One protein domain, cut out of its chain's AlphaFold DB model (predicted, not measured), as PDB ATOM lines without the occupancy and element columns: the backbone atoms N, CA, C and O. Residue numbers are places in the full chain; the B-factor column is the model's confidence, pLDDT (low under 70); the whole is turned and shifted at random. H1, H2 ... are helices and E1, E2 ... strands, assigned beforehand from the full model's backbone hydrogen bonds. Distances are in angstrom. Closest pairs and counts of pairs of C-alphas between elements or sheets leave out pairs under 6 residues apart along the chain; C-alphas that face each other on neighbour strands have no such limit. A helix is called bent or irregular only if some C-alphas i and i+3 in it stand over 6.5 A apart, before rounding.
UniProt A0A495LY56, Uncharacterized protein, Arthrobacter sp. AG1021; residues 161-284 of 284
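AT A GLANCE: This is residues 161 to 284 of the 284 residues of an uncharacterized protein of Arthrobacter sp. AG1021 (UniProt A0A495LY56). The chain is wound in stacked turns, a short solenoid in which the parallel strands E1, E3, E5, E6 and E7 stand side by side as one wall, while the short strands E2 and E4 pair on the far side of the turns. H1 lies at the E1 end of the stack, H2 and H3 lie in the returning parts of later turns, and the tail, residues 271 to 284, lies at the E7 end. The 124 printed residues hold three named helices and seven named strands, in the order H1 E1 E2 E3 E4 H2 E5 E6 H3 E7; the class is mixed, helices and strands, with under half of the residues in named elements. The whole is compact, with a radius of gyration of the C-alphas of 13.8 A and spans of 41 by 30 by 27 A.

IN THESE COORDINATES: H1, residues 163 to 171, begins at C-alpha 163 (91.714, 83.326, 83.768) and is 15.5 A long. E1 is residues 174 to 178, 12.8 A; E2 is 182 to 184; E3 is 195 to 199, 12.9 A; E4 is 203 to 205. H2 is residues 207 to 213, 10.0 A. E5, residues 216 to 222, is 16.1 A long and begins at C-alpha 216 (87.143, 66.925, 82.647). E6 is residues 238 to 244, 16.0 A. H3, residues 251 to 259, is 13.9 A long and only just irregular: C-alphas 255 and 258 are 7.0 A apart. E7, residues 268 to 270, ends at C-alpha 270 (74.811, 60.793, 91.971).

HOW THE PARTS SIT: The larger sheet runs E1 E3 E5 E6 E7, with edge strands E1 and E7. E1 and E3 are parallel at 3 degrees, with N 177 and O 197 2.8 A apart, within hydrogen-bond range. In the same range are N 198 and O 220 of E3 and E5, 2.8 A; N 221 and O 242 of E5 and E6, 2.8 A; and N 269 and O 241 of E6 and E7, 2.8 A. E2 and E4 are parallel at 12 degrees, with N 183 and O 203 3.0 A apart, within that range. H2 is only just on the larger sheet, which it only grazes with residues 210 to 212. H1 and H3 are not on it; the closest C-alphas of H1 and E1, Val 169 and Leu 175, are 7.4 A apart. E6, H3 and E7 form a strand-helix-strand unit, two parallel neighbour strands with a helix between, and its crossover is right-handed. In H2 every O i to N i+4 pair is within hydrogen-bond range; in H3 3 of 5 are, in H1 0 of 5, with 5 of 6 O i to N i+3 pairs.

THE WHOLE: The two C-alphas farthest apart, those of Ala 164 and Pro 274, are 41.5 A apart. The printed part has no cut and ends at the chain's last residue, 284. The link from E5 to E6, 15 residues, is long. Mean pLDDT of the printed part is 92.6; residues 281 to 284 are under 70.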
ATOM      1  N   ASP A 161      88.591  85.830  89.908       83.62
ATOM      2  CA  ASP A 161      88.262  86.007  88.497       83.62
ATOM      3  C   ASP A 161      89.558  86.198  87.687       83.62
ATOM      4  O   ASP A 161      89.768  87.228  87.051       83.62
ATOM      5  N   CYS A 162      90.476  85.229  87.784       89.62
ATOM      6  CA  CYS A 162      91.780  85.269  87.118       89.62
ATOM      7  C   CYS A 162      91.920  84.127  86.095       89.62
ATOM      8  O   CYS A 162      92.333  83.027  86.461       89.62
ATOM      9  N   PRO A 163      91.599  84.355  84.805       91.88
ATOM     10  CA  PRO A 163      91.714  83.326  83.768       91.88
ATOM     11  C   PRO A 163      93.133  82.770  83.608       91.88
ATOM     12  O   PRO A 163      93.292  81.574  83.397       91.88
ATOM     13  N   ALA A 164      94.160  83.615  83.750       93.94
ATOM     14  CA  ALA A 164      95.555  83.203  83.590       93.94
ATOM     15  C   ALA A 164      95.960  82.124  84.605       93.94
ATOM     16  O   ALA A 164      96.617  81.158  84.240       93.94
ATOM     17  N   ALA A 165      95.497  82.234  85.852       93.81
ATOM     18  CA  ALA A 165      95.789  81.252  86.890       93.81
ATOM     19  C   ALA A 165      95.185  79.868  86.597       93.81
ATOM     20  O   ALA A 165      95.735  78.853  87.015       93.81
ATOM     21  N   TRP A 166      94.080  79.801  85.842       94.75
ATOM     22  CA  TRP A 166      93.515  78.519  85.426       94.75
ATOM     23  C   TRP A 166      94.415  77.788  84.433       94.75
ATOM     24  O   TRP A 166      94.432  76.569  84.460       94.75
ATOM     25  N   ASN A 167      95.212  78.473  83.610       94.62
ATOM     26  CA  ASN A 167      96.136  77.785  82.699       94.62
ATOM     27  C   ASN A 167      97.186  76.953  83.452       94.62
ATOM     28  O   ASN A 167      97.537  75.854  83.008       94.62
ATOM     29  N   GLU A 168      97.600  77.430  84.625       94.94
ATOM     30  CA  GLU A 168      98.595  76.776  85.477       94.94
ATOM     31  C   GLU A 168      98.076  75.481  86.130       94.94
ATOM     32  O   GLU A 168      98.868  74.635  86.544       94.94
ATOM     33  N   VAL A 169      96.754  75.243  86.166       94.75
ATOM     34  CA  VAL A 169      96.195  74.002  86.746       94.75
ATOM     35  C   VAL A 169      96.515  72.757  85.920       94.75
ATOM     36  O   VAL A 169      96.407  71.642  86.422       94.75
ATOM     37  N   SER A 170      96.912  72.930  84.656       91.44
ATOM     38  CA  SER A 170      97.127  71.825  83.715       91.44
ATOM     39  C   SER A 170      98.287  70.904  84.122       91.44
ATOM     40  O   SER A 170      98.336  69.751  83.701       91.44
ATOM     41  N   GLY A 171      99.246  71.405  84.914       89.00
ATOM     42  CA  GLY A 171     100.373  70.614  85.429       89.00
ATOM     43  C   GLY A 171     100.014  69.716  86.623       89.00
ATOM     44  O   GLY A 171     100.759  68.777  86.944       89.00
ATOM     45  N   LEU A 172      98.863  69.979  87.252       96.12
ATOM     46  CA  LEU A 172      98.405  69.278  88.443       96.12
ATOM     47  C   LEU A 172      97.941  67.853  88.106       96.12
ATOM     48  O   LEU A 172      97.436  67.554  87.027       96.12
ATOM     49  N   GLN A 173      98.093  66.960  89.074       95.44
ATOM     50  CA  GLN A 173      97.407  65.670  89.125       95.44
ATOM     51  C   GLN A 173      96.048  65.804  89.819       95.44
ATOM     52  O   GLN A 173      95.093  65.118  89.458       95.44
ATOM     53  N   GLU A 174      95.958  66.712  90.792       95.81
ATOM     54  CA  GLU A 174      94.760  66.914  91.594       95.81
ATOM     55  C   GLU A 174      94.566  68.393  91.941       95.81
ATOM     56  O   GLU A 174      95.488  69.070  92.410       95.81
ATOM     57  N   LEU A 175      93.341  68.876  91.723       97.69
ATOM     58  CA  LEU A 175      92.875  70.191  92.146       97.69
ATOM     59  C   LEU A 175      91.693  70.033  93.102       97.69
ATOM     60  O   LEU A 175      90.616  69.593  92.703       97.69
ATOM     61  N   ASN A 176      91.874  70.476  94.339       97.44
ATOM     62  CA  ASN A 176      90.844  70.522  95.364       97.44
ATOM     63  C   ASN A 176      90.506  71.977  95.704       97.44
ATOM     64  O   ASN A 176      91.367  72.753  96.114       97.44
ATOM     65  N   ILE A 177      89.236  72.345  95.577       96.25
ATOM     66  CA  ILE A 177      88.697  73.639  96.000       96.25
ATOM     67  C   ILE A 177      87.624  73.364  97.051       96.25
ATOM     68  O   ILE A 177      86.609  72.735  96.759       96.25
ATOM     69  N   ASP A 178      87.850  73.822  98.273       94.62
ATOM     70  CA  ASP A 178      87.077  73.454  99.456       94.62
ATOM     71  C   ASP A 178      86.605  74.710 100.216       94.62
ATOM     72  O   ASP A 178      87.325  75.705 100.333       94.62
ATOM     73  N   GLN A 179      85.364  74.693 100.711       92.62
ATOM     74  CA  GLN A 179      84.705  75.807 101.409       92.62
ATOM     75  C   GLN A 179      84.748  77.134 100.630       92.62
ATOM     76  O   GLN A 179      84.840  78.217 101.211       92.62
ATOM     77  N   ALA A 180      84.713  77.073  99.301       90.50
ATOM     78  CA  ALA A 180      84.906  78.255  98.476       90.50
ATOM     79  C   ALA A 180      83.722  79.235  98.528       90.50
ATOM     80  O   ALA A 180      82.551  78.875  98.662       90.50
ATOM     81  N   GLY A 181      84.030  80.516  98.344       90.38
ATOM     82  CA  GLY A 181      83.050  81.554  98.068       90.38
ATOM     83  C   GLY A 181      82.417  81.400  96.680       90.38
ATOM     84  O   GLY A 181      81.975  80.329  96.268       90.38
ATOM     85  N   ALA A 182      82.317  82.511  95.956       90.25
ATOM     86  CA  ALA A 182      81.856  82.504  94.573       90.25
ATOM     87  C   ALA A 182      83.056  82.596  93.631       90.25
ATOM     88  O   ALA A 182      83.832  83.540  93.761       90.25
ATOM     89  N   PHE A 183      83.176  81.698  92.659       91.75
ATOM     90  CA  PHE A 183      84.222  81.776  91.641       91.75
ATOM     91  C   PHE A 183      83.695  81.409  90.256       91.75
ATOM     92  O   PHE A 183      82.612  80.831  90.106       91.75
ATOM     93  N   LYS A 184      84.466  81.790  89.237       93.19
ATOM     94  CA  LYS A 184      84.236  81.388  87.855       93.19
ATOM     95  C   LYS A 184      85.373  80.477  87.398       93.19
ATOM     96  O   LYS A 184      86.538  80.846  87.512       93.19
ATOM     97  N   ALA A 185      85.010  79.293  86.921       93.94
ATOM     98  CA  ALA A 185      85.905  78.363  86.261       93.94
ATOM     99  C   ALA A 185      86.176  78.840  84.830       93.94
ATOM    100  O   ALA A 185      85.260  79.276  84.127       93.94
ATOM    101  N   TYR A 186      87.435  78.744  84.416       95.75
ATOM    102  CA  TYR A 186      87.876  79.017  83.053       95.75
ATOM    103  C   TYR A 186      88.560  77.770  82.494       95.75
ATOM    104  O   TYR A 186      89.224  77.067  83.257       95.75
ATOM    105  N   PRO A 187      88.390  77.461  81.197       95.31
ATOM    106  CA  PRO A 187      89.013  76.287  80.613       95.31
ATOM    107  C   PRO A 187      90.535  76.484  80.544       95.31
ATOM    108  O   PRO A 187      90.979  77.432  79.895       95.31
ATOM    109  N   PRO A 188      91.335  75.601  81.161       95.19
ATOM    110  CA  PRO A 188      92.788  75.640  81.036       95.19
ATOM    111  C   PRO A 188      93.240  75.347  79.602       95.19
ATOM    112  O   PRO A 188      92.740  74.422  78.955       95.19
ATOM    113  N   GLU A 189      94.236  76.086  79.108       92.94
ATOM    114  CA  GLU A 189      94.780  75.904  77.754       92.94
ATOM    115  C   GLU A 189      95.201  74.457  77.461       92.94
ATOM    116  O   GLU A 189      94.858  73.928  76.397       92.94
ATOM    117  N   ASN A 190      95.870  73.802  78.417       93.25
ATOM    118  CA  ASN A 190      96.418  72.452  78.266       93.25
ATOM    119  C   ASN A 190      95.540  71.353  78.891       93.25
ATOM    120  O   ASN A 190      95.976  70.210  79.002       93.25
ATOM    121  N   GLY A 191      94.283  71.668  79.216       94.69
ATOM    122  CA  GLY A 191      93.326  70.712  79.769       94.69
ATOM    123  C   GLY A 191      93.309  70.669  81.294       94.69
ATOM    124  O   GLY A 191      94.160  71.236  81.975       94.69
ATOM    125  N   TRP A 192      92.254  70.058  81.828       97.31
ATOM    126  CA  TRP A 192      92.058  69.924  83.267       97.31
ATOM    127  C   TRP A 192      93.000  68.878  83.858       97.31
ATOM    128  O   TRP A 192      93.353  67.925  83.157       97.31
ATOM    129  N   PRO A 193      93.354  68.994  85.148       96.62
ATOM    130  CA  PRO A 193      94.008  67.898  85.832       96.62
ATOM    131  C   PRO A 193      93.088  66.664  85.874       96.62
ATOM    132  O   PRO A 193      91.859  66.806  85.806       96.62
ATOM    133  N   PRO A 194      93.663  65.455  86.012       96.75
ATOM    134  CA  PRO A 194      92.917  64.199  86.083       96.75
ATOM    135  C   PRO A 194      91.769  64.201  87.098       96.75
ATOM    136  O   PRO A 194      90.697  63.656  86.831       96.75
ATOM    137  N   SER A 195      91.977  64.832  88.255       97.12
ATOM    138  CA  SER A 195      90.972  64.943  89.307       97.12
ATOM    139  C   SER A 195      90.736  66.401  89.689       97.12
ATOM    140  O   SER A 195      91.666  67.114  90.076       97.12
ATOM    141  N   VAL A 196      89.479  66.836  89.594       98.25
ATOM    142  CA  VAL A 196      89.013  68.143  90.063       98.25
ATOM    143  C   VAL A 196      87.894  67.935  91.070       98.25
ATOM    144  O   VAL A 196      86.862  67.351  90.749       98.25
ATOM    145  N   SER A 197      88.066  68.459  92.277       97.94
ATOM    146  CA  SER A 197      87.078  68.401  93.349       97.94
ATOM    147  C   SER A 197      86.682  69.802  93.781       97.94
ATOM    148  O   SER A 197      87.530  70.618  94.142       97.94
ATOM    149  N   ILE A 198      85.382  70.088  93.758       97.12
ATOM    150  CA  ILE A 198      84.807  71.353  94.212       97.12
ATOM    151  C   ILE A 198      83.799  71.044  95.311       97.12
ATOM    152  O   ILE A 198      82.765  70.411  95.073       97.12
ATOM    153  N   ARG A 199      84.101  71.498  96.528       95.31
ATOM    154  CA  ARG A 199      83.354  71.138  97.729       95.31
ATOM    155  C   ARG A 199      82.934  72.362  98.540       95.31
ATOM    156  O   ARG A 199      83.682  73.331  98.654       95.31
ATOM    157  N   TRP A 200      81.715  72.319  99.075       94.56
ATOM    158  CA  TRP A 200      81.090  73.360  99.905       94.56
ATOM    159  C   TRP A 200      81.230  74.782  99.324       94.56
ATOM    160  O   TRP A 200      81.514  75.739 100.042       94.56
ATOM    161  N   ALA A 201      81.048  74.923  98.006       93.88
ATOM    162  CA  ALA A 201      81.181  76.200  97.308       93.88
ATOM    163  C   ALA A 201      79.870  77.009  97.304       93.88
ATOM    164  O   ALA A 201      78.801  76.492  96.961       93.88
ATOM    165  N   ASN A 202      79.938  78.314  97.588       93.25
ATOM    166  CA  ASN A 202      78.760  79.190  97.557       93.25
ATOM    167  C   ASN A 202      78.211  79.387  96.137       93.25
ATOM    168  O   ASN A 202      76.994  79.449  95.944       93.25
ATOM    169  N   SER A 203      79.085  79.531  95.139       93.12
ATOM    170  CA  SER A 203      78.679  79.632  93.737       93.12
ATOM    171  C   SER A 203      79.816  79.262  92.793       93.12
ATOM    172  O   SER A 203      80.903  79.825  92.888       93.12
ATOM    173  N   VAL A 204      79.526  78.385  91.838       94.50
ATOM    174  CA  VAL A 204      80.433  78.005  90.753       94.50
ATOM    175  C   VAL A 204      79.802  78.433  89.434       94.50
ATOM    176  O   VAL A 204      78.661  78.068  89.146       94.50
ATOM    177  N   ARG A 205      80.519  79.251  88.662       94.50
ATOM    178  CA  ARG A 205      80.099  79.731  87.334       94.50
ATOM    179  C   ARG A 205      81.102  79.327  86.257       94.50
ATOM    180  O   ARG A 205      82.264  79.111  86.569       94.50
ATOM    181  N   GLY A 206      80.678  79.317  84.999       94.69
ATOM    182  CA  GLY A 206      81.498  78.959  83.844       94.69
ATOM    183  C   GLY A 206      81.891  77.482  83.761       94.69
ATOM    184  O   GLY A 206      82.624  77.135  82.844       94.69
ATOM    185  N   LEU A 207      81.441  76.602  84.666       95.75
ATOM    186  CA  LEU A 207      81.925  75.216  84.718       95.75
ATOM    187  C   LEU A 207      81.442  74.409  83.505       95.75
ATOM    188  O   LEU A 207      82.241  73.713  82.881       95.75
ATOM    189  N   VAL A 208      80.171  74.557  83.121       96.12
ATOM    190  CA  VAL A 208      79.588  73.963  81.908       96.12
ATOM    191  C   VAL A 208      80.339  74.432  80.663       96.12
ATOM    192  O   VAL A 208      80.873  73.598  79.933       96.12
ATOM    193  N   GLU A 209      80.446  75.746  80.452       95.75
ATOM    194  CA  GLU A 209      81.137  76.341  79.295       95.75
ATOM    195  C   GLU A 209      82.608  75.893  79.217       95.75
ATOM    196  O   GLU A 209      83.102  75.482  78.161       95.75
ATOM    197  N   ALA A 210      83.307  75.900  80.354       96.00
ATOM    198  CA  ALA A 210      84.695  75.475  80.422       96.00
ATOM    199  C   ALA A 210      84.845  73.972  80.129       96.00
ATOM    200  O   ALA A 210      85.739  73.587  79.373       96.00
ATOM    201  N   SER A 211      83.930  73.132  80.630       97.06
ATOM    202  CA  SER A 211      83.915  71.690  80.348       97.06
ATOM    203  C   SER A 211      83.687  71.378  78.863       97.06
ATOM    204  O   SER A 211      84.251  70.433  78.321       97.06
ATOM    205  N   GLN A 212      82.881  72.184  78.169       96.25
ATOM    206  CA  GLN A 212      82.626  72.005  76.738       96.25
ATOM    207  C   GLN A 212      83.858  72.331  75.895       96.25
ATOM    208  O   GLN A 212      84.094  71.686  74.875       96.25
ATOM    209  N   THR A 213      84.649  73.310  76.335       96.38
ATOM    210  CA  THR A 213      85.917  73.671  75.688       96.38
ATOM    211  C   THR A 213      86.987  72.613  75.959       96.38
ATOM    212  O   THR A 213      87.705  72.194  75.050       96.38
ATOM    213  N   ARG A 214      87.085  72.162  77.212       96.25
ATOM    214  CA  ARG A 214      88.006  71.120  77.670       96.25
ATOM    215  C   ARG A 214      87.249  70.184  78.616       96.25
ATOM    216  O   ARG A 214      86.958  70.606  79.732       96.25
ATOM    217  N   PRO A 215      86.927  68.944  78.210       96.81
ATOM    218  CA  PRO A 215      86.256  67.997  79.097       96.81
ATOM    219  C   PRO A 215      87.116  67.651  80.313       96.81
ATOM    220  O   PRO A 215      88.336  67.535  80.199       96.81
ATOM    221  N   PHE A 216      86.477  67.469  81.466       98.00
ATOM    222  CA  PHE A 216      87.143  66.925  82.647       98.00
ATOM    223  C   PHE A 216      87.406  65.425  82.470       98.00
ATOM    224  O   PHE A 216      86.676  64.735  81.759       98.00
ATOM    225  N   GLN A 217      88.399  64.892  83.172       97.19
ATOM    226  CA  GLN A 217      88.474  63.449  83.358       97.19
ATOM    227  C   GLN A 217      87.538  63.048  84.505       97.19
ATOM    228  O   GLN A 217      86.451  62.517  84.266       97.19
ATOM    229  N   HIS A 218      87.888  63.421  85.736       98.06
ATOM    230  CA  HIS A 218      87.042  63.219  86.907       98.06
ATOM    231  C   HIS A 218      86.683  64.554  87.560       98.06
ATOM    232  O   HIS A 218      87.560  65.336  87.927       98.06
ATOM    233  N   LEU A 219      85.380  64.805  87.710       98.25
ATOM    234  CA  LEU A 219      84.847  65.991  88.379       98.25
ATOM    235  C   LEU A 219      84.005  65.578  89.586       98.25
ATOM    236  O   LEU A 219      82.985  64.912  89.426       98.25
ATOM    237  N   TYR A 220      84.399  66.014  90.776       97.81
ATOM    238  CA  TYR A 220      83.665  65.801  92.017       97.81
ATOM    239  C   TYR A 220      83.007  67.096  92.490       97.81
ATOM    240  O   TYR A 220      83.670  68.122  92.643       97.81
ATOM    241  N   LEU A 221      81.702  67.044  92.744       97.44
ATOM    242  CA  LEU A 221      80.899  68.153  93.243       97.44
ATOM    243  C   LEU A 221      80.212  67.731  94.542       97.44
ATOM    244  O   LEU A 221      79.411  66.801  94.548       97.44
ATOM    245  N   ASN A 222      80.471  68.450  95.633       96.06
ATOM    246  CA  ASN A 222      79.752  68.255  96.894       96.06
ATOM    247  C   ASN A 222      79.428  69.601  97.545       96.06
ATOM    248  O   ASN A 222      80.234  70.524  97.514       96.06
ATOM    249  N   GLY A 223      78.235  69.761  98.112       93.38
ATOM    250  CA  GLY A 223      77.882  70.968  98.869       93.38
ATOM    251  C   GLY A 223      77.896  72.269  98.049       93.38
ATOM    252  O   GLY A 223      77.973  73.356  98.621       93.38
ATOM    253  N   VAL A 224      77.832  72.195  96.713       95.44
ATOM    254  CA  VAL A 224      77.773  73.378  95.842       95.44
ATOM    255  C   VAL A 224      76.380  73.996  95.918       95.44
ATOM    256  O   VAL A 224      75.388  73.378  95.528       95.44
ATOM    257  N   ARG A 225      76.281  75.241  96.390       93.94
ATOM    258  CA  ARG A 225      74.987  75.911  96.604       93.94
ATOM    259  C   ARG A 225      74.359  76.430  95.310       93.94
ATOM    260  O   ARG A 225      73.154  76.271  95.118       93.94
ATOM    261  N   LEU A 226      75.147  77.068  94.445       93.88
ATOM    262  CA  LEU A 226      74.713  77.594  93.146       93.88
ATOM    263  C   LEU A 226      75.669  77.110  92.056       93.88
ATOM    264  O   LEU A 226      76.865  77.380  92.141       93.88
ATOM    265  N   LEU A 227      75.141  76.457  91.026       94.00
ATOM    266  CA  LEU A 227      75.912  75.938  89.899       94.00
ATOM    267  C   LEU A 227      75.371  76.535  88.597       94.00
ATOM    268  O   LEU A 227      74.178  76.418  88.336       94.00
ATOM    269  N   ASP A 228      76.237  77.207  87.835       87.50
ATOM    270  CA  ASP A 228      76.012  77.662  86.454       87.50
ATOM    271  C   ASP A 228      74.593  78.128  86.122       87.50
ATOM    272  O   ASP A 228      73.926  77.615  85.222       87.50
ATOM    273  N   ALA A 229      74.129  79.152  86.837       78.62
ATOM    274  CA  ALA A 229      72.823  79.745  86.578       78.62
ATOM    275  C   ALA A 229      72.705  80.177  85.101       78.62
ATOM    276  O   ALA A 229      73.386  81.105  84.666       78.62
ATOM    277  N   GLY A 230      71.832  79.500  84.350       81.88
ATOM    278  CA  GLY A 230      71.597  79.739  82.922       81.88
ATOM    279  C   GLY A 230      72.131  78.656  81.978       81.88
ATOM    280  O   GLY A 230      71.839  78.729  80.789       81.88
ATOM    281  N   SER A 231      72.856  77.650  82.480       90.56
ATOM    282  CA  SER A 231      73.270  76.471  81.704       90.56
ATOM    283  C   SER A 231      72.589  75.203  82.218       90.56
ATOM    284  O   SER A 231      72.189  75.126  83.381       90.56
ATOM    285  N   SER A 232      72.454  74.192  81.358       93.75
ATOM    286  CA  SER A 232      71.976  72.875  81.781       93.75
ATOM    287  C   SER A 232      73.102  72.104  82.471       93.75
ATOM    288  O   SER A 232      74.194  71.983  81.922       93.75
ATOM    289  N   LEU A 233      72.822  71.516  83.640       95.62
ATOM    290  CA  LEU A 233      73.738  70.588  84.320       95.62
ATOM    291  C   LEU A 233      74.205  69.465  83.382       95.62
ATOM    292  O   LEU A 233      75.370  69.075  83.390       95.62
ATOM    293  N   TRP A 234      73.285  68.953  82.564       96.00
ATOM    294  CA  TRP A 234      73.501  67.790  81.702       96.00
ATOM    295  C   TRP A 234      74.462  68.057  80.536       96.00
ATOM    296  O   TRP A 234      74.958  67.108  79.919       96.00
ATOM    297  N   ASP A 235      74.760  69.333  80.277       96.19
ATOM    298  CA  ASP A 235      75.726  69.764  79.271       96.19
ATOM    299  C   ASP A 235      77.178  69.707  79.771       96.19
ATOM    300  O   ASP A 235      78.095  69.860  78.958       96.19
ATOM    301  N   LEU A 236      77.407  69.456  81.072       96.69
ATOM    302  CA  LEU A 236      78.746  69.202  81.609       96.69
ATOM    303  C   LEU A 236      79.411  68.038  80.866       96.69
ATOM    304  O   LEU A 236      78.813  66.976  80.646       96.69
ATOM    305  N   ARG A 237      80.680  68.227  80.500       96.94
ATOM    306  CA  ARG A 237      81.507  67.219  79.830       96.94
ATOM    307  C   ARG A 237      82.610  66.728  80.763       96.94
ATOM    308  O   ARG A 237      83.519  67.478  81.108       96.94
ATOM    309  N   ALA A 238      82.533  65.451  81.122       97.25
ATOM    310  CA  ALA A 238      83.611  64.724  81.774       97.25
ATOM    311  C   ALA A 238      83.584  63.237  81.388       97.25
ATOM    312  O   ALA A 238      82.545  62.768  80.908       97.25
ATOM    313  N   GLU A 239      84.670  62.498  81.639       97.38
ATOM    314  CA  GLU A 239      84.629  61.024  81.637       97.38
ATOM    315  C   GLU A 239      83.769  60.502  82.795       97.38
ATOM    316  O   GLU A 239      82.990  59.567  82.623       97.38
ATOM    317  N   SER A 240      83.863  61.116  83.978       96.50
ATOM    318  CA  SER A 240      82.980  60.815  85.109       96.50
ATOM    319  C   SER A 240      82.718  62.047  85.973       96.50
ATOM    320  O   SER A 240      83.632  62.811  86.288       96.50
ATOM    321  N   ILE A 241      81.458  62.222  86.370       97.25
ATOM    322  CA  ILE A 241      80.985  63.301  87.239       97.25
ATOM    323  C   ILE A 241      80.380  62.675  88.485       97.25
ATOM    324  O   ILE A 241      79.423  61.913  88.401       97.25
ATOM    325  N   PHE A 242      80.916  63.036  89.637       96.88
ATOM    326  CA  PHE A 242      80.500  62.560  90.942       96.88
ATOM    327  C   PHE A 242      79.766  63.698  91.644       96.88
ATOM    328  O   PHE A 242      80.326  64.783  91.799       96.88
ATOM    329  N   ILE A 243      78.513  63.477  92.032       96.06
ATOM    330  CA  ILE A 243      77.721  64.463  92.770       96.06
ATOM    331  C   ILE A 243      77.279  63.844  94.086       96.06
ATOM    332  O   ILE A 243      76.475  62.912  94.104       96.06
ATOM    333  N   ASP A 244      77.792  64.405  95.171       93.50
ATOM    334  CA  ASP A 244      77.501  63.979  96.532       93.50
ATOM    335  C   ASP A 244      76.897  65.127  97.352       93.50
ATOM    336  O   ASP A 244      76.969  66.304  96.977       93.50
ATOM    337  N   PHE A 245      76.248  64.778  98.456       92.75
ATOM    338  CA  PHE A 245      75.628  65.711  99.389       92.75
ATOM    339  C   PHE A 245      75.390  65.019 100.734       92.75
ATOM    340  O   PHE A 245      75.081  63.837 100.775       92.75
ATOM    341  N   GLU A 246      75.497  65.766 101.837       86.88
ATOM    342  CA  GLU A 246      75.357  65.196 103.188       86.88
ATOM    343  C   GLU A 246      73.926  64.703 103.468       86.88
ATOM    344  O   GLU A 246      73.696  63.505 103.592       86.88
ATOM    345  N   ASP A 247      72.953  65.619 103.536       86.75
ATOM    346  CA  ASP A 247      71.578  65.271 103.932       86.75
ATOM    347  C   ASP A 247      70.562  65.392 102.791       86.75
ATOM    348  O   ASP A 247      69.613  64.615 102.693       86.75
ATOM    349  N   LYS A 248      70.689  66.437 101.967       92.94
ATOM    350  CA  LYS A 248      69.711  66.780 100.929       92.94
ATOM    351  C   LYS A 248      70.414  67.203  99.648       92.94
ATOM    352  O   LYS A 248      71.350  68.005  99.721       92.94
ATOM    353  N   PRO A 249      69.914  66.775  98.479       94.69
ATOM    354  CA  PRO A 249      70.456  67.224  97.214       94.69
ATOM    355  C   PRO A 249      70.257  68.732  97.045       94.69
ATOM    356  O   PRO A 249      69.243  69.292  97.486       94.69
ATOM    357  N   PRO A 250      71.203  69.416  96.386       95.12
ATOM    358  CA  PRO A 250      71.083  70.840  96.152       95.12
ATOM    359  C   PRO A 250      69.927  71.138  95.193       95.12
ATOM    360  O   PRO A 250      69.596  70.355  94.301       95.12
ATOM    361  N   LYS A 251      69.326  72.320  95.354       95.19
ATOM    362  CA  LYS A 251      68.138  72.734  94.594       95.19
ATOM    363  C   LYS A 251      68.332  72.607  93.076       95.19
ATOM    364  O   LYS A 251      67.447  72.094  92.401       95.19
ATOM    365  N   TRP A 252      69.491  73.021  92.563       95.69
ATOM    366  CA  TRP A 252      69.797  72.958  91.131       95.69
ATOM    367  C   TRP A 252      69.808  71.522  90.587       95.69
ATOM    368  O   TRP A 252      69.429  71.309  89.441       95.69
ATOM    369  N   LEU A 253      70.184  70.528  91.401       96.50
ATOM    370  CA  LEU A 253      70.171  69.122  90.998       96.50
ATOM    371  C   LEU A 253      68.737  68.600  90.914       96.50
ATOM    372  O   LEU A 253      68.367  67.972  89.927       96.50
ATOM    373  N   VAL A 254      67.917  68.914  91.921       96.75
ATOM    374  CA  VAL A 254      66.496  68.532  91.960       96.75
ATOM    375  C   VAL A 254      65.723  69.152  90.795       96.75
ATOM    376  O   VAL A 254      64.906  68.478  90.176       96.75
ATOM    377  N   GLU A 255      65.992  70.418  90.469       95.62
ATOM    378  CA  GLU A 255      65.354  71.114  89.344       95.62
ATOM    379  C   GLU A 255      65.821  70.580  87.982       95.62
ATOM    380  O   GLU A 255      65.019  70.496  87.054       95.62
ATOM    381  N   ALA A 256      67.086  70.173  87.855       95.94
ATOM    382  CA  ALA A 256      67.604  69.571  86.629       95.94
ATOM    383  C   ALA A 256      67.134  68.117  86.427       95.94
ATOM    384  O   ALA A 256      67.054  67.657  85.286       95.94
ATOM    385  N   TRP A 257      66.812  67.395  87.508       96.62
ATOM    386  CA  TRP A 257      66.531  65.951  87.502       96.62
ATOM    387  C   TRP A 257      65.473  65.481  86.490       96.62
ATOM    388  O   TRP A 257      65.718  64.485  85.802       96.62
ATOM    389  N   PRO A 258      64.311  66.151  86.332       95.88
ATOM    390  CA  PRO A 258      63.281  65.736  85.375       95.88
ATOM    391  C   PRO A 258      63.711  65.857  83.908       95.88
ATOM    392  O   PRO A 258      63.064  65.293  83.032       95.88
ATOM    393  N   HIS A 259      64.787  66.599  83.643       95.62
ATOM    394  CA  HIS A 259      65.301  66.886  82.305       95.62
ATOM    395  C   HIS A 259      66.528  66.040  81.944       95.62
ATOM    396  O   HIS A 259      67.186  66.319  80.943       95.62
ATOM    397  N   ARG A 260      66.854  65.029  82.761       95.62
ATOM    398  CA  ARG A 260      67.998  64.146  82.525       95.62
ATOM    399  C   ARG A 260      67.857  63.389  81.196       95.62
ATOM    400  O   ARG A 260      66.769  62.881  80.908       95.62
ATOM    401  N   PRO A 261      68.922  63.302  80.381       95.38
ATOM    402  CA  PRO A 261      68.908  62.478  79.177       95.38
ATOM    403  C   PRO A 261      68.868  60.988  79.551       95.38
ATOM    404  O   PRO A 261      69.175  60.622  80.680       95.38
ATOM    405  N   ALA A 262      68.480  60.113  78.621       93.94
ATOM    406  CA  ALA A 262      68.305  58.685  78.915       93.94
ATOM    407  C   ALA A 262      69.610  57.976  79.340       93.94
ATOM    408  O   ALA A 262      69.565  57.028  80.115       93.94
ATOM    409  N   ASP A 263      70.752  58.464  78.860       93.06
ATOM    410  CA  ASP A 263      72.111  57.951  79.071       93.06
ATOM    411  C   ASP A 263      72.864  58.678  80.204       93.06
ATOM    412  O   ASP A 263      74.080  58.548  80.343       93.06
ATOM    413  N   TRP A 264      72.170  59.473  81.028       94.06
ATOM    414  CA  TRP A 264      72.808  60.322  82.043       94.06
ATOM    415  C   TRP A 264      73.744  59.544  82.990       94.06
ATOM    416  O   TRP A 264      74.829  60.032  83.321       94.06
ATOM    417  N   SER A 265      73.359  58.327  83.384       92.56
ATOM    418  CA  SER A 265      74.068  57.482  84.357       92.56
ATOM    419  C   SER A 265      75.372  56.866  83.832       92.56
ATOM    420  O   SER A 265      76.168  56.343  84.621       92.56
ATOM    421  N   GLU A 266      75.629  56.954  82.520       92.75
ATOM    422  CA  GLU A 266      76.914  56.569  81.924       92.75
ATOM    423  C   GLU A 266      78.039  57.514  82.361       92.75
ATOM    424  O   GLU A 266      79.188  57.095  82.474       92.75
ATOM    425  N   ARG A 267      77.706  58.784  82.641       93.00
ATOM    426  CA  ARG A 267      78.673  59.835  82.997       93.00
ATOM    427  C   ARG A 267      78.504  60.351  84.418       93.00
ATOM    428  O   ARG A 267      79.490  60.696  85.061       93.00
ATOM    429  N   PHE A 268      77.270  60.442  84.899       95.56
ATOM    430  CA  PHE A 268      76.961  60.986  86.213       95.56
ATOM    431  C   PHE A 268      76.755  59.867  87.226       95.56
ATOM    432  O   PHE A 268      75.969  58.946  87.012       95.56
ATOM    433  N   LYS A 269      77.423  60.004  88.364       94.88
ATOM    434  CA  LYS A 269      77.259  59.182  89.552       94.88
ATOM    435  C   LYS A 269      76.780  60.081  90.677       94.88
ATOM    436  O   LYS A 269      77.502  60.970  91.123       94.88
ATOM    437  N   VAL A 270      75.525  59.897  91.060       95.19
ATOM    438  CA  VAL A 270      74.811  60.793  91.971       95.19
ATOM    439  C   VAL A 270      74.345  59.976  93.156       95.19
ATOM    440  O   VAL A 270      73.680  58.965  92.938       95.19
ATOM    441  N   ALA A 271      74.674  60.429  94.367       92.31
ATOM    442  CA  ALA A 271      74.261  59.769  95.599       92.31
ATOM    443  C   ALA A 271      72.734  59.558  95.656       92.31
ATOM    444  O   ALA A 271      71.940  60.375  95.162       92.31
ATOM    445  N   TYR A 272      72.310  58.446  96.257       91.75
ATOM    446  CA  TYR A 272      70.899  58.100  96.374       91.75
ATOM    447  C   TYR A 272      70.138  59.118  97.226       91.75
ATOM    448  O   TYR A 272      70.558  59.487  98.322       91.75
ATOM    449  N   HIS A 273      68.968  59.548  96.750       94.38
ATOM    450  CA  HIS A 273      68.019  60.291  97.572       94.38
ATOM    451  C   HIS A 273      66.586  60.107  97.047       94.38
ATOM    452  O   HIS A 273      66.382  60.145  95.835       94.38
ATOM    453  N   PRO A 274      65.548  60.020  97.906       92.62
ATOM    454  CA  PRO A 274      64.162  59.824  97.459       92.62
ATOM    455  C   PRO A 274      63.619  60.878  96.480       92.62
ATOM    456  O   PRO A 274      62.675  60.612  95.741       92.62
ATOM    457  N   SER A 275      64.185  62.090  96.472       94.38
ATOM    458  CA  SER A 275      63.815  63.145  95.511       94.38
ATOM    459  C   SER A 275      64.512  63.027  94.152       94.38
ATOM    460  O   SER A 275      64.224  63.825  93.264       94.38
ATOM    461  N   LEU A 276      65.448  62.091  94.007       94.75
ATOM    462  CA  LEU A 276      66.224  61.815  92.803       94.75
ATOM    463  C   LEU A 276      65.996  60.344  92.418       94.75
ATOM    464  O   LEU A 276      66.882  59.512  92.595       94.75
ATOM    465  N   PRO A 277      64.790  59.974  91.948       90.19
ATOM    466  CA  PRO A 277      64.517  58.591  91.574       90.19
ATOM    467  C   PRO A 277      65.538  58.109  90.542       90.19
ATOM    468  O   PRO A 277      65.894  58.865  89.634       90.19
ATOM    469  N   ASP A 278      65.961  56.854  90.694       87.81
ATOM    470  CA  ASP A 278      66.976  56.174  89.881       87.81
ATOM    471  C   ASP A 278      68.433  56.629  90.118       87.81
ATOM    472  O   ASP A 278      69.310  56.216  89.361       87.81
ATOM    473  N   SER A 279      68.723  57.455  91.137       88.50
ATOM    474  CA  SER A 279      70.110  57.687  91.572       88.50
ATOM    475  C   SER A 279      70.671  56.487  92.358       88.50
ATOM    476  O   SER A 279      69.910  55.685  92.899       88.50
ATOM    477  N   GLU A 280      71.996  56.310  92.365       80.19
ATOM    478  CA  GLU A 280      72.665  55.118  92.914       80.19
ATOM    479  C   GLU A 280      73.195  55.395  94.332       80.19
ATOM    480  O   GLU A 280      73.653  56.501  94.621       80.19
ATOM    481  N   ASP A 281      73.148  54.399  95.227       55.09
ATOM    482  CA  ASP A 281      73.798  54.493  96.542       55.09
ATOM    483  C   ASP A 281      75.301  54.759  96.358       55.09
ATOM    484  O   ASP A 281      75.973  54.138  95.530       55.09
ATOM    485  N   SER A 282      75.808  55.724  97.121       49.50
ATOM    486  CA  SER A 282      77.165  56.252  97.056       49.50
ATOM    487  C   SER A 282      78.232  55.156  97.169       49.50
ATOM    488  O   SER A 282      78.125  54.241  97.980       49.50
ATOM    489  N   PHE A 283      79.277  55.314  96.359       47.38
ATOM    490  CA  PHE A 283      80.586  54.652  96.372       47.38
ATOM    491  C   PHE A 283      80.957  53.890  97.657       47.38
ATOM    492  O   PHE A 283      81.324  54.502  98.659       47.38
ATOM    493  N   ASN A 284      80.952  52.555  97.566       37.19
ATOM    494  CA  ASN A 284      81.896  51.708  98.305       37.19
ATOM    495  C   ASN A 284      83.182  51.548  97.492       37.19
ATOM    496  O   ASN A 284      83.063  51.338  96.262       37.19
TER     497      ASN A 284